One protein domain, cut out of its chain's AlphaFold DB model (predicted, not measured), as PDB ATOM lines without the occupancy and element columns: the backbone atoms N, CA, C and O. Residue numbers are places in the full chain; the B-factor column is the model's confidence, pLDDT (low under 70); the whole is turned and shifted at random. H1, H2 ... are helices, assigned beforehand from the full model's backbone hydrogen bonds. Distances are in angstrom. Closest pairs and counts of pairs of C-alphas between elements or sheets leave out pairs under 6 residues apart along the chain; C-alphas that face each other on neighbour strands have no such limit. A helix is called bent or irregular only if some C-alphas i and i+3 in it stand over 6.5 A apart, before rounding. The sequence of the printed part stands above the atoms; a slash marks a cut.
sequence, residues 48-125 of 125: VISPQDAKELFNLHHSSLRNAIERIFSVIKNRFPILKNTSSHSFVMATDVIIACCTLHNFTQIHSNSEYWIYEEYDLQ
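Overview. This is residues 48 to 125 of the 125 residues of the protein "Putative nuclease HARBI1" of Cinnamomum micranthum f. kanehirae (UniProt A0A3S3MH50). One long helix, H1, makes the stem of a loose T, and its last part meets the long helix H3 partway along, nearly at a right angle. The short helix H2 turns off the end of H1 and runs side by side with the first part of H3, and after H3 a tail without named elements, residues 112 to 125, folds back on the side where H1 lies. The 78 printed residues hold three named helices, H1, H2 and H3 in chain order, and no named strand; the class is all helix. The whole is loose, with a radius of gyration of the C-alphas of 16.5 A and spans of 43 by 35 by 22 A.

Along the chain. H1, residues 54 to 79, begins at C-alpha 54 (-36.546, -3.126, 29.090) and is 38.0 A long. H3, residues 91 to 111, is 30.5 A long and ends at C-alpha 111 (-9.654, -9.729, -2.826). H2, residues 81 to 88, is 13.7 A long and irregular: C-alphas 84 and 87 are 8.2 A apart.

Arrangement. H1, with residue 76 alone, only just touches H3, with 3 pairs of C-alphas within 8 A; the closest C-alphas, of Ile 76 and Cys 102, are 7.1 A apart. Their lines are about perpendicular, at 84 degrees. H1 and H2 are close but not clearly touching, the closest C-alphas being those of Lys 77 and Leu 83 at 5.4 A, and stand about perpendicular at 77 degrees. H2 and H3 form a helical hairpin, a shallow tilt of 11 degrees, opposite ways; they only just touch, with 3 pairs of C-alphas within 8 A, the closest being those of Thr 86 and Ala 94 at 5.9 A. In H1 and H3 every O i to N i+4 pair is within hydrogen-bond range; in H2 0 of 4 are, beside 2 of 5 O i to N i+3 pairs.

Size, cuts and confidence. The C-alphas of Gln 52 and His 111, the two farthest apart, are 45.6 A apart. The printed part has no cut, and both links between helices are tight. Residues 61 to 70 of H1 and residues 110 to 116 stand free. Mean pLDDT of the printed part is 77.5, with residues 48 to 52, 86 to 87 and 113 to 125 under 70.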
ATOM      1  N   VAL A  48     -34.813 -13.490  33.450       68.31
ATOM      2  CA  VAL A  48     -35.767 -12.713  32.642       68.31
ATOM      3  C   VAL A  48     -36.219 -13.576  31.464       68.31
ATOM      4  O   VAL A  48     -35.403 -13.903  30.607       68.31
ATOM      5  N   ILE A  49     -37.494 -13.976  31.463       61.94
ATOM      6  CA  ILE A  49     -38.074 -14.956  30.519       61.94
ATOM      7  C   ILE A  49     -39.362 -14.432  29.848       61.94
ATOM      8  O   ILE A  49     -39.993 -15.175  29.103       61.94
ATOM      9  N   SER A  50     -39.794 -13.192  30.133       58.09
ATOM     10  CA  SER A  50     -41.098 -12.671  29.685       58.09
ATOM     11  C   SER A  50     -40.989 -11.344  28.923       58.09
ATOM     12  O   SER A  50     -40.225 -10.483  29.376       58.09
ATOM     13  N   PRO A  51     -41.767 -11.127  27.837       54.22
ATOM     14  CA  PRO A  51     -41.394 -10.161  26.810       54.22
ATOM     15  C   PRO A  51     -41.776  -8.696  27.001       54.22
ATOM     16  O   PRO A  51     -42.009  -7.970  26.036       54.22
ATOM     17  N   GLN A  52     -41.958  -8.261  28.246       64.25
ATOM     18  CA  GLN A  52     -42.611  -6.976  28.512       64.25
ATOM     19  C   GLN A  52     -41.677  -5.879  29.037       64.25
ATOM     20  O   GLN A  52     -42.082  -4.719  29.068       64.25
ATOM     21  N   ASP A  53     -40.428  -6.201  29.390       77.69
ATOM     22  CA  ASP A  53     -39.557  -5.287  30.135       77.69
ATOM     23  C   ASP A  53     -38.302  -4.861  29.362       77.69
ATOM     24  O   ASP A  53     -37.694  -5.631  28.620       77.69
ATOM     25  N   ALA A  54     -37.805  -3.650  29.641       81.25
ATOM     26  CA  ALA A  54     -36.546  -3.126  29.090       81.25
ATOM     27  C   ALA A  54     -35.334  -4.064  29.301       81.25
ATOM     28  O   ALA A  54     -34.378  -4.045  28.525       81.25
ATOM     29  N   LYS A  55     -35.373  -4.908  30.341       81.06
ATOM     30  CA  LYS A  55     -34.355  -5.936  30.614       81.06
ATOM     31  C   LYS A  55     -34.353  -7.055  29.577       81.06
ATOM     32  O   LYS A  55     -33.299  -7.613  29.283       81.06
ATOM     33  N   GLU A  56     -35.514  -7.388  29.034       82.31
ATOM     34  CA  GLU A  56     -35.641  -8.431  28.029       82.31
ATOM     35  C   GLU A  56     -35.192  -7.923  26.656       82.31
ATOM     36  O   GLU A  56     -34.362  -8.576  26.029       82.31
ATOM     37  N   LEU A  57     -35.576  -6.702  26.263       85.12
ATOM     38  CA  LEU A  57     -35.006  -6.037  25.080       85.12
ATOM     39  C   LEU A  57     -33.475  -5.948  25.155       85.12
ATOM     40  O   LEU A  57     -32.782  -6.190  24.166       85.12
ATOM     41  N   PHE A  58     -32.927  -5.643  26.335       85.94
ATOM     42  CA  PHE A  58     -31.481  -5.685  26.551       85.94
ATOM     43  C   PHE A  58     -30.910  -7.093  26.323       85.94
ATOM     44  O   PHE A  58     -29.940  -7.247  25.581       85.94
ATOM     45  N   ASN A  59     -31.514  -8.124  26.922       85.69
ATOM     46  CA  ASN A  59     -31.068  -9.507  26.760       85.69
ATOM     47  C   ASN A  59     -31.171  -9.996  25.311       85.69
ATOM     48  O   ASN A  59     -30.285 -10.724  24.865       85.69
ATOM     49  N   LEU A  60     -32.204  -9.585  24.575       85.31
ATOM     50  CA  LEU A  60     -32.402  -9.919  23.168       85.31
ATOM     51  C   LEU A  60     -31.279  -9.332  22.309       85.31
ATOM     52  O   LEU A  60     -30.618 -10.068  21.577       85.31
ATOM     53  N   HIS A  61     -31.008  -8.032  22.441       86.56
ATOM     54  CA  HIS A  61     -29.916  -7.384  21.711       86.56
ATOM     55  C   HIS A  61     -28.549  -7.958  22.091       86.56
ATOM     56  O   HIS A  61     -27.723  -8.218  21.216       86.56
ATOM     57  N   HIS A  62     -28.319  -8.207  23.382       86.94
ATOM     58  CA  HIS A  62     -27.082  -8.820  23.855       86.94
ATOM     59  C   HIS A  62     -26.908 -10.228  23.259       86.94
ATOM     60  O   HIS A  62     -25.864 -10.526  22.680       86.94
ATOM     61  N   SER A  63     -27.938 -11.073  23.321       84.50
ATOM     62  CA  SER A  63     -27.901 -12.431  22.757       84.50
ATOM     63  C   SER A  63     -27.714 -12.414  21.240       84.50
ATOM     64  O   SER A  63     -26.915 -13.183  20.716       84.50
ATOM     65  N   SER A  64     -28.378 -11.500  20.529       85.31
ATOM     66  CA  SER A  64     -28.217 -11.327  19.081       85.31
ATOM     67  C   SER A  64     -26.775 -10.972  18.703       85.31
ATOM     68  O   SER A  64     -26.182 -11.619  17.838       85.31
ATOM     69  N   LEU A  65     -26.171 -10.006  19.404       85.88
ATOM     70  CA  LEU A  65     -24.779  -9.623  19.184       85.88
ATOM     71  C   LEU A  65     -23.815 -10.772  19.500       85.88
ATOM     72  O   LEU A  65     -22.893 -11.033  18.728       85.88
ATOM     73  N   ARG A  66     -24.038 -11.485  20.609       85.06
ATOM     74  CA  ARG A  66     -23.249 -12.669  20.962       85.06
ATOM     75  C   ARG A  66     -23.319 -13.719  19.856       85.06
ATOM     76  O   ARG A  66     -22.274 -14.186  19.416       85.06
ATOM     77  N   ASN A  67     -24.519 -14.037  19.377       85.62
ATOM     78  CA  ASN A  67     -24.720 -15.016  18.313       85.62
ATOM     79  C   ASN A  67     -23.975 -14.605  17.036       85.62
ATOM     80  O   ASN A  67     -23.325 -15.439  16.415       85.62
ATOM     81  N   ALA A  68     -24.006 -13.323  16.659       85.31
ATOM     82  CA  ALA A  68     -23.246 -12.828  15.510       85.31
ATOM     83  C   ALA A  68     -21.728 -13.034  15.686       85.31
ATOM     84  O   ALA A  68     -21.058 -13.515  14.773       85.31
ATOM     85  N   ILE A  69     -21.192 -12.729  16.872       83.38
ATOM     86  CA  ILE A  69     -19.774 -12.931  17.200       83.38
ATOM     87  C   ILE A  69     -19.405 -14.423  17.162       83.38
ATOM     88  O   ILE A  69     -18.407 -14.800  16.548       83.38
ATOM     89  N   GLU A  70     -20.208 -15.284  17.789       85.19
ATOM     90  CA  GLU A  70     -19.975 -16.733  17.826       85.19
ATOM     91  C   GLU A  70     -20.003 -17.354  16.427       85.19
ATOM     92  O   GLU A  70     -19.132 -18.167  16.114       85.19
ATOM     93  N   ARG A  71     -20.926 -16.918  15.561       86.12
ATOM     94  CA  ARG A  71     -20.991 -17.345  14.155       86.12
ATOM     95  C   ARG A  71     -19.731 -16.965  13.383       86.12
ATOM     96  O   ARG A  71     -19.141 -17.818  12.728       86.12
ATOM     97  N   ILE A  72     -19.244 -15.729  13.521       84.50
ATOM     98  CA  ILE A  72     -17.985 -15.307  12.881       84.50
ATOM     99  C   ILE A  72     -16.825 -16.201  13.340       84.50
ATOM    100  O   ILE A  72     -16.042 -16.687  12.523       84.50
ATOM    101  N   PHE A  73     -16.730 -16.484  14.642       83.38
ATOM    102  CA  PHE A  73     -15.702 -17.393  15.146       83.38
ATOM    103  C   PHE A  73     -15.887 -18.839  14.669       83.38
ATOM    104  O   PHE A  73     -14.879 -19.512  14.448       83.38
ATOM    105  N   SER A  74     -17.123 -19.319  14.494       87.12
ATOM    106  CA  SER A  74     -17.418 -20.632  13.897       87.12
ATOM    107  C   SER A  74     -16.842 -20.721  12.484       87.12
ATOM    108  O   SER A  74     -16.022 -21.598  12.205       87.12
ATOM    109  N   VAL A  75     -17.153 -19.738  11.631       86.75
ATOM    110  CA  VAL A  75     -16.654 -19.651  10.248       86.75
ATOM    111  C   VAL A  75     -15.126 -19.651  10.208       86.75
ATOM    112  O   VAL A  75     -14.516 -20.435   9.477       86.75
ATOM    113  N   ILE A  76     -14.478 -18.822  11.031       88.06
ATOM    114  CA  ILE A  76     -13.011 -18.750  11.074       88.06
ATOM    115  C   ILE A  76     -12.418 -20.089  11.551       88.06
ATOM    116  O   ILE A  76     -11.456 -20.574  10.957       88.06
ATOM    117  N   LYS A  77     -12.995 -20.741  12.569       86.88
ATOM    118  CA  LYS A  77     -12.539 -22.063  13.048       86.88
ATOM    119  C   LYS A  77     -12.747 -23.178  12.026       86.88
ATOM    120  O   LYS A  77     -11.939 -24.107  11.973       86.88
ATOM    121  N   ASN A  78     -13.813 -23.115  11.233       88.75
ATOM    122  CA  ASN A  78     -14.063 -24.067  10.153       88.75
ATOM    123  C   ASN A  78     -13.063 -23.887   9.011       88.75
ATOM    124  O   ASN A  78     -12.530 -24.874   8.511       88.75
ATOM    125  N   ARG A  79     -12.735 -22.637   8.672       89.31
ATOM    126  CA  ARG A  79     -11.753 -22.309   7.636       89.31
ATOM    127  C   ARG A  79     -10.309 -22.599   8.043       89.31
ATOM    128  O   ARG A  79      -9.507 -22.996   7.202       89.31
ATOM    129  N   PHE A  80      -9.969 -22.405   9.317       90.56
ATOM    130  CA  PHE A  80      -8.621 -22.609   9.847       90.56
ATOM    131  C   PHE A  80      -8.624 -23.688  10.941       90.56
ATOM    132  O   PHE A  80      -8.718 -23.362  12.128       90.56
ATOM    133  N   PRO A  81      -8.457 -24.978  10.582       89.69
ATOM    134  CA  PRO A  81      -8.482 -26.092  11.535       89.69
ATOM    135  C   PRO A  81      -7.466 -25.981  12.679       89.69
ATOM    136  O   PRO A  81      -7.693 -26.545  13.748       89.69
ATOM    137  N   ILE A  82      -6.380 -25.218  12.495       88.69
ATOM    138  CA  ILE A  82      -5.401 -24.914  13.551       88.69
ATOM    139  C   ILE A  82      -6.057 -24.288  14.794       88.69
ATOM    140  O   ILE A  82      -5.607 -24.518  15.916       88.69
ATOM    141  N   LEU A  83      -7.176 -23.575  14.620       87.06
ATOM    142  CA  LEU A  83      -7.927 -22.960  15.711       87.06
ATOM    143  C   LEU A  83      -8.738 -23.958  16.551       87.06
ATOM    144  O   LEU A  83      -9.192 -23.601  17.637       87.06
ATOM    145  N   LYS A  84      -8.923 -25.200  16.082       84.00
ATOM    146  CA  LYS A  84      -9.639 -26.248  16.830       84.00
ATOM    147  C   LYS A  84      -8.785 -26.845  17.958       84.00
ATOM    148  O   LYS A  84      -9.341 -27.317  18.942       84.00
ATOM    149  N   ASN A  85      -7.455 -26.751  17.858       78.25
ATOM    150  CA  ASN A  85      -6.493 -27.334  18.805       78.25
ATOM    151  C   ASN A  85      -5.679 -26.271  19.568       78.25
ATOM    152  O   ASN A  85      -4.531 -26.500  19.947       78.25
ATOM    153  N   THR A  86      -6.241 -25.085  19.811       67.69
ATOM    154  CA  THR A  86      -5.523 -23.997  20.505       67.69
ATOM    155  C   THR A  86      -5.217 -24.294  21.975       67.69
ATOM    156  O   THR A  86      -4.369 -23.622  22.554       67.69
ATOM    157  N   SER A  87      -5.832 -25.322  22.572       63.22
ATOM    158  CA  SER A  87      -5.656 -25.703  23.980       63.22
ATOM    159  C   SER A  87      -4.233 -26.143  24.354       63.22
ATOM    160  O   SER A  87      -3.882 -26.086  25.531       63.22
ATOM    161  N   SER A  88      -3.403 -26.542  23.386       72.12
ATOM    162  CA  SER A  88      -1.996 -26.912  23.606       72.12
ATOM    163  C   SER A  88      -1.017 -25.730  23.547       72.12
ATOM    164  O   SER A  88       0.157 -25.894  23.883       72.12
ATOM    165  N   HIS A  89      -1.470 -24.542  23.140       74.19
ATOM    166  CA  HIS A  89      -0.608 -23.387  22.897       74.19
ATOM    167  C   HIS A  89      -0.593 -22.427  24.096       74.19
ATOM    168  O   HIS A  89      -1.523 -22.370  24.905       74.19
ATOM    169  N   SER A  90       0.479 -21.640  24.229       81.31
ATOM    170  CA  SER A  90       0.497 -20.546  25.204       81.31
ATOM    171  C   SER A  90      -0.569 -19.502  24.843       81.31
ATOM    172  O   SER A  90      -0.928 -19.359  23.678       81.31
ATOM    173  N   PHE A  91      -1.064 -18.747  25.828       76.56
ATOM    174  CA  PHE A  91      -2.088 -17.720  25.591       76.56
ATOM    175  C   PHE A  91      -1.677 -16.719  24.499       76.56
ATOM    176  O   PHE A  91      -2.463 -16.450  23.603       76.56
ATOM    177  N   VAL A  92      -0.428 -16.240  24.546       81.00
ATOM    178  CA  VAL A  92       0.134 -15.305  23.555       81.00
ATOM    179  C   VAL A  92       0.135 -15.924  22.156       81.00
ATOM    180  O   VAL A  92      -0.318 -15.318  21.194       81.00
ATOM    181  N   MET A  93       0.564 -17.179  22.051       82.19
ATOM    182  CA  MET A  93       0.582 -17.875  20.771       82.19
ATOM    183  C   MET A  93      -0.834 -18.105  20.232       82.19
ATOM    184  O   MET A  93      -1.080 -17.902  19.048       82.19
ATOM    185  N   ALA A  94      -1.786 -18.475  21.089       83.75
ATOM    186  CA  ALA A  94      -3.181 -18.621  20.694       83.75
ATOM    187  C   ALA A  94      -3.772 -17.291  20.196       83.75
ATOM    188  O   ALA A  94      -4.474 -17.288  19.185       83.75
ATOM    189  N   THR A  95      -3.468 -16.165  20.853       84.88
ATOM    190  CA  THR A  95      -3.921 -14.843  20.394       84.88
ATOM    191  C   THR A  95      -3.307 -14.462  19.051       84.88
ATOM    192  O   THR A  95      -4.040 -14.026  18.166       84.88
ATOM    193  N   ASP A  96      -2.008 -14.694  18.858       87.38
ATOM    194  CA  ASP A  96      -1.321 -14.368  17.604       87.38
ATOM    195  C   ASP A  96      -1.866 -15.199  16.436       87.38
ATOM    196  O   ASP A  96      -2.133 -14.664  15.360       87.38
ATOM    197  N   VAL A  97      -2.115 -16.494  16.662       89.62
ATOM    198  CA  VAL A  97      -2.716 -17.384  15.658       89.62
ATOM    199  C   VAL A  97      -4.131 -16.924  15.296       89.62
ATOM    200  O   VAL A  97      -4.463 -16.863  14.113       89.62
ATOM    201  N   ILE A  98      -4.960 -16.550  16.279       88.25
ATOM    202  CA  ILE A  98      -6.309 -16.020  16.018       88.25
ATOM    203  C   ILE A  98      -6.229 -14.738  15.178       88.25
ATOM    204  O   ILE A  98      -6.929 -14.629  14.171       88.25
ATOM    205  N   ILE A  99      -5.358 -13.791  15.543       89.69
ATOM    206  CA  ILE A  99      -5.189 -12.524  14.815       89.69
ATOM    207  C   ILE A  99      -4.707 -12.777  13.381       89.69
ATOM    208  O   ILE A  99      -5.244 -12.183  12.441       89.69
ATOM    209  N   ALA A 100      -3.745 -13.681  13.191       92.75
ATOM    210  CA  ALA A 100      -3.261 -14.066  11.870       92.75
ATOM    211  C   ALA A 100      -4.383 -14.668  11.009       92.75
ATOM    212  O   ALA A 100      -4.577 -14.243   9.870       92.75
ATOM    213  N   CYS A 101      -5.181 -15.591  11.558       91.56
ATOM    214  CA  CYS A 101      -6.328 -16.180  10.865       91.56
ATOM    215  C   CYS A 101      -7.382 -15.132  10.478       91.56
ATOM    216  O   CYS A 101      -7.841 -15.130   9.336       91.56
ATOM    217  N   CYS A 102      -7.733 -14.210  11.382       89.62
ATOM    218  CA  CYS A 102      -8.657 -13.110  11.086       89.62
ATOM    219  C   CYS A 102      -8.115 -12.192   9.979       89.62
ATOM    220  O   CYS A 102      -8.847 -11.808   9.072       89.62
ATOM    221  N   THR A 103      -6.821 -11.869  10.026       92.69
ATOM    222  CA  THR A 103      -6.167 -11.006   9.032       92.69
ATOM    223  C   THR A 103      -6.173 -11.656   7.652       92.69
ATOM    224  O   THR A 103      -6.562 -11.021   6.675       92.69
ATOM    225  N   LEU A 104      -5.811 -12.941   7.572       92.12
ATOM    226  CA  LEU A 104      -5.856 -13.714   6.332       92.12
ATOM    227  C   LEU A 104      -7.286 -13.847   5.802       92.12
ATOM    228  O   LEU A 104      -7.507 -13.684   4.604       92.12
ATOM    229  N   HIS A 105      -8.260 -14.098   6.680       87.81
ATOM    230  CA  HIS A 105      -9.670 -14.127   6.304       87.81
ATOM    231  C   HIS A 105     -10.080 -12.807   5.648       87.81
ATOM    232  O   HIS A 105     -10.489 -12.809   4.490       87.81
ATOM    233  N   ASN A 106      -9.870 -11.683   6.337       87.81
ATOM    234  CA  ASN A 106     -10.218 -10.355   5.836       87.81
ATOM    235  C   ASN A 106      -9.512 -10.039   4.515       87.81
ATOM    236  O   ASN A 106     -10.151  -9.563   3.580       87.81
ATOM    237  N   PHE A 107      -8.219 -10.361   4.402       89.44
ATOM    238  CA  PHE A 107      -7.468 -10.178   3.164       89.44
ATOM    239  C   PHE A 107      -8.118 -10.935   2.006       89.44
ATOM    240  O   PHE A 107      -8.369 -10.354   0.953       89.44
ATOM    241  N   THR A 108      -8.448 -12.212   2.205       87.25
ATOM    242  CA  THR A 108      -9.108 -12.990   1.155       87.25
ATOM    243  C   THR A 108     -10.503 -12.473   0.837       87.25
ATOM    244  O   THR A 108     -10.843 -12.443  -0.334       87.25
ATOM    245  N   GLN A 109     -11.284 -12.014   1.820       82.06
ATOM    246  CA  GLN A 109     -12.614 -11.444   1.580       82.06
ATOM    247  C   GLN A 109     -12.554 -10.162   0.744       82.06
ATOM    248  O   GLN A 109     -13.387  -9.970  -0.127       82.06
ATOM    249  N   ILE A 110     -11.554  -9.307   0.968       85.56
ATOM    250  CA  ILE A 110     -11.374  -8.066   0.196       85.56
ATOM    251  C   ILE A 110     -10.997  -8.359  -1.265       85.56
ATOM    252  O   ILE A 110     -11.389  -7.622  -2.162       85.56
ATOM    253  N   HIS A 111     -10.221  -9.421  -1.505       83.19
ATOM    254  CA  HIS A 111      -9.654  -9.729  -2.826       83.19
ATOM    255  C   HIS A 111     -10.394 -10.838  -3.581       83.19
ATOM    256  O   HIS A 111     -10.092 -11.096  -4.745       83.19
ATOM    257  N   SER A 112     -11.347 -11.512  -2.942       74.56
ATOM    258  CA  SER A 112     -12.268 -12.418  -3.617       74.56
ATOM    259  C   SER A 112     -13.565 -11.663  -3.875       74.56
ATOM    260  O   SER A 112     -14.142 -11.100  -2.955       74.56
ATOM    261  N   ASN A 113     -14.060 -11.673  -5.115       63.00
ATOM    262  CA  ASN A 113     -15.384 -11.138  -5.485       63.00
ATOM    263  C   ASN A 113     -16.541 -11.979  -4.886       63.00
ATOM    264  O   ASN A 113     -17.583 -12.150  -5.512       63.00
ATOM    265  N   SER A 114     -16.330 -12.601  -3.725       60.62
ATOM    266  CA  SER A 114     -17.222 -13.583  -3.123       60.62
ATOM    267  C   SER A 114     -18.036 -12.943  -2.001       60.62
ATOM    268  O   SER A 114     -17.604 -12.889  -0.848       60.62
ATOM    269  N   GLU A 115     -19.251 -12.511  -2.339       57.06
ATOM    270  CA  GLU A 115     -20.291 -12.112  -1.375       57.06
ATOM    271  C   GLU A 115     -20.945 -13.315  -0.650       57.06
ATOM    272  O   GLU A 115     -21.852 -13.137   0.159       57.06
ATOM    273  N   TYR A 116     -20.502 -14.555  -0.895       54.19
ATOM    274  CA  TYR A 116     -21.303 -15.752  -0.592       54.19
ATOM    275  C   TYR A 116     -21.081 -16.404   0.787       54.19
ATOM    276  O   TYR A 116     -21.864 -17.258   1.195       54.19
ATOM    277  N   TRP A 117     -20.070 -16.002   1.558       57.41
ATOM    278  CA  TRP A 117     -19.657 -16.768   2.750       57.41
ATOM    279  C   TRP A 117     -20.522 -16.573   4.002       57.41
ATOM    280  O   TRP A 117     -20.476 -17.397   4.910       57.41
ATOM    281  N   ILE A 118     -21.319 -15.503   4.074       53.66
ATOM    282  CA  ILE A 118     -22.248 -15.289   5.198       53.66
ATOM    283  C   ILE A 118     -23.502 -16.177   5.111       53.66
ATOM    284  O   ILE A 118     -24.251 -16.243   6.086       53.66
ATOM    285  N   TYR A 119     -23.709 -16.889   3.994       51.50
ATOM    286  CA  TYR A 119     -24.903 -17.702   3.740       51.50
ATOM    287  C   TYR A 119     -24.706 -19.221   3.888       51.50
ATOM    288  O   TYR A 119     -25.684 -19.916   4.134       51.50
ATOM    289  N   GLU A 120     -23.478 -19.754   3.835       50.09
ATOM    290  CA  GLU A 120     -23.239 -21.215   3.861       50.09
ATOM    291  C   GLU A 120     -23.545 -21.909   5.207       50.09
ATOM    292  O   GLU A 120     -23.592 -23.133   5.269       50.09
ATOM    293  N   GLU A 121     -23.806 -21.162   6.285       47.97
ATOM    294  CA  GLU A 121     -24.218 -21.727   7.586       47.97
ATOM    295  C   GLU A 121     -25.710 -21.475   7.901       47.97
ATOM    296  O   GLU A 121     -26.177 -21.857   8.969       47.97
ATOM    297  N   TYR A 122     -26.476 -20.836   6.997       48.06
ATOM    298  CA  TYR A 122     -27.935 -20.683   7.157       48.06
ATOM    299  C   TYR A 122     -28.716 -21.973   6.843       48.06
ATOM    300  O   TYR A 122     -29.840 -22.106   7.313       48.06
ATOM    301  N   ASP A 123     -28.123 -22.921   6.109       40.78
ATOM    302  CA  ASP A 123     -28.810 -24.120   5.590       40.78
ATOM    303  C   ASP A 123     -28.626 -25.399   6.437       40.78
ATOM    304  O   ASP A 123     -28.993 -26.489   6.002       40.78
ATOM    305  N   LEU A 124     -28.065 -25.306   7.651       41.22
ATOM    306  CA  LEU A 124     -27.859 -26.469   8.536       41.22
ATOM    307  C   LEU A 124     -28.334 -26.254   9.987       41.22
ATOM    308  O   LEU A 124     -27.724 -26.779  10.921       41.22
ATOM    309  N   GLN A 125     -29.434 -25.521  10.182       35.19
ATOM    310  CA  GLN A 125     -30.203 -25.564  11.436       35.19
ATOM    311  C   GLN A 125     -31.575 -26.197  11.232       35.19
ATOM    312  O   GLN A 125     -32.264 -25.809  10.266       35.19
TER     313      GLN A 125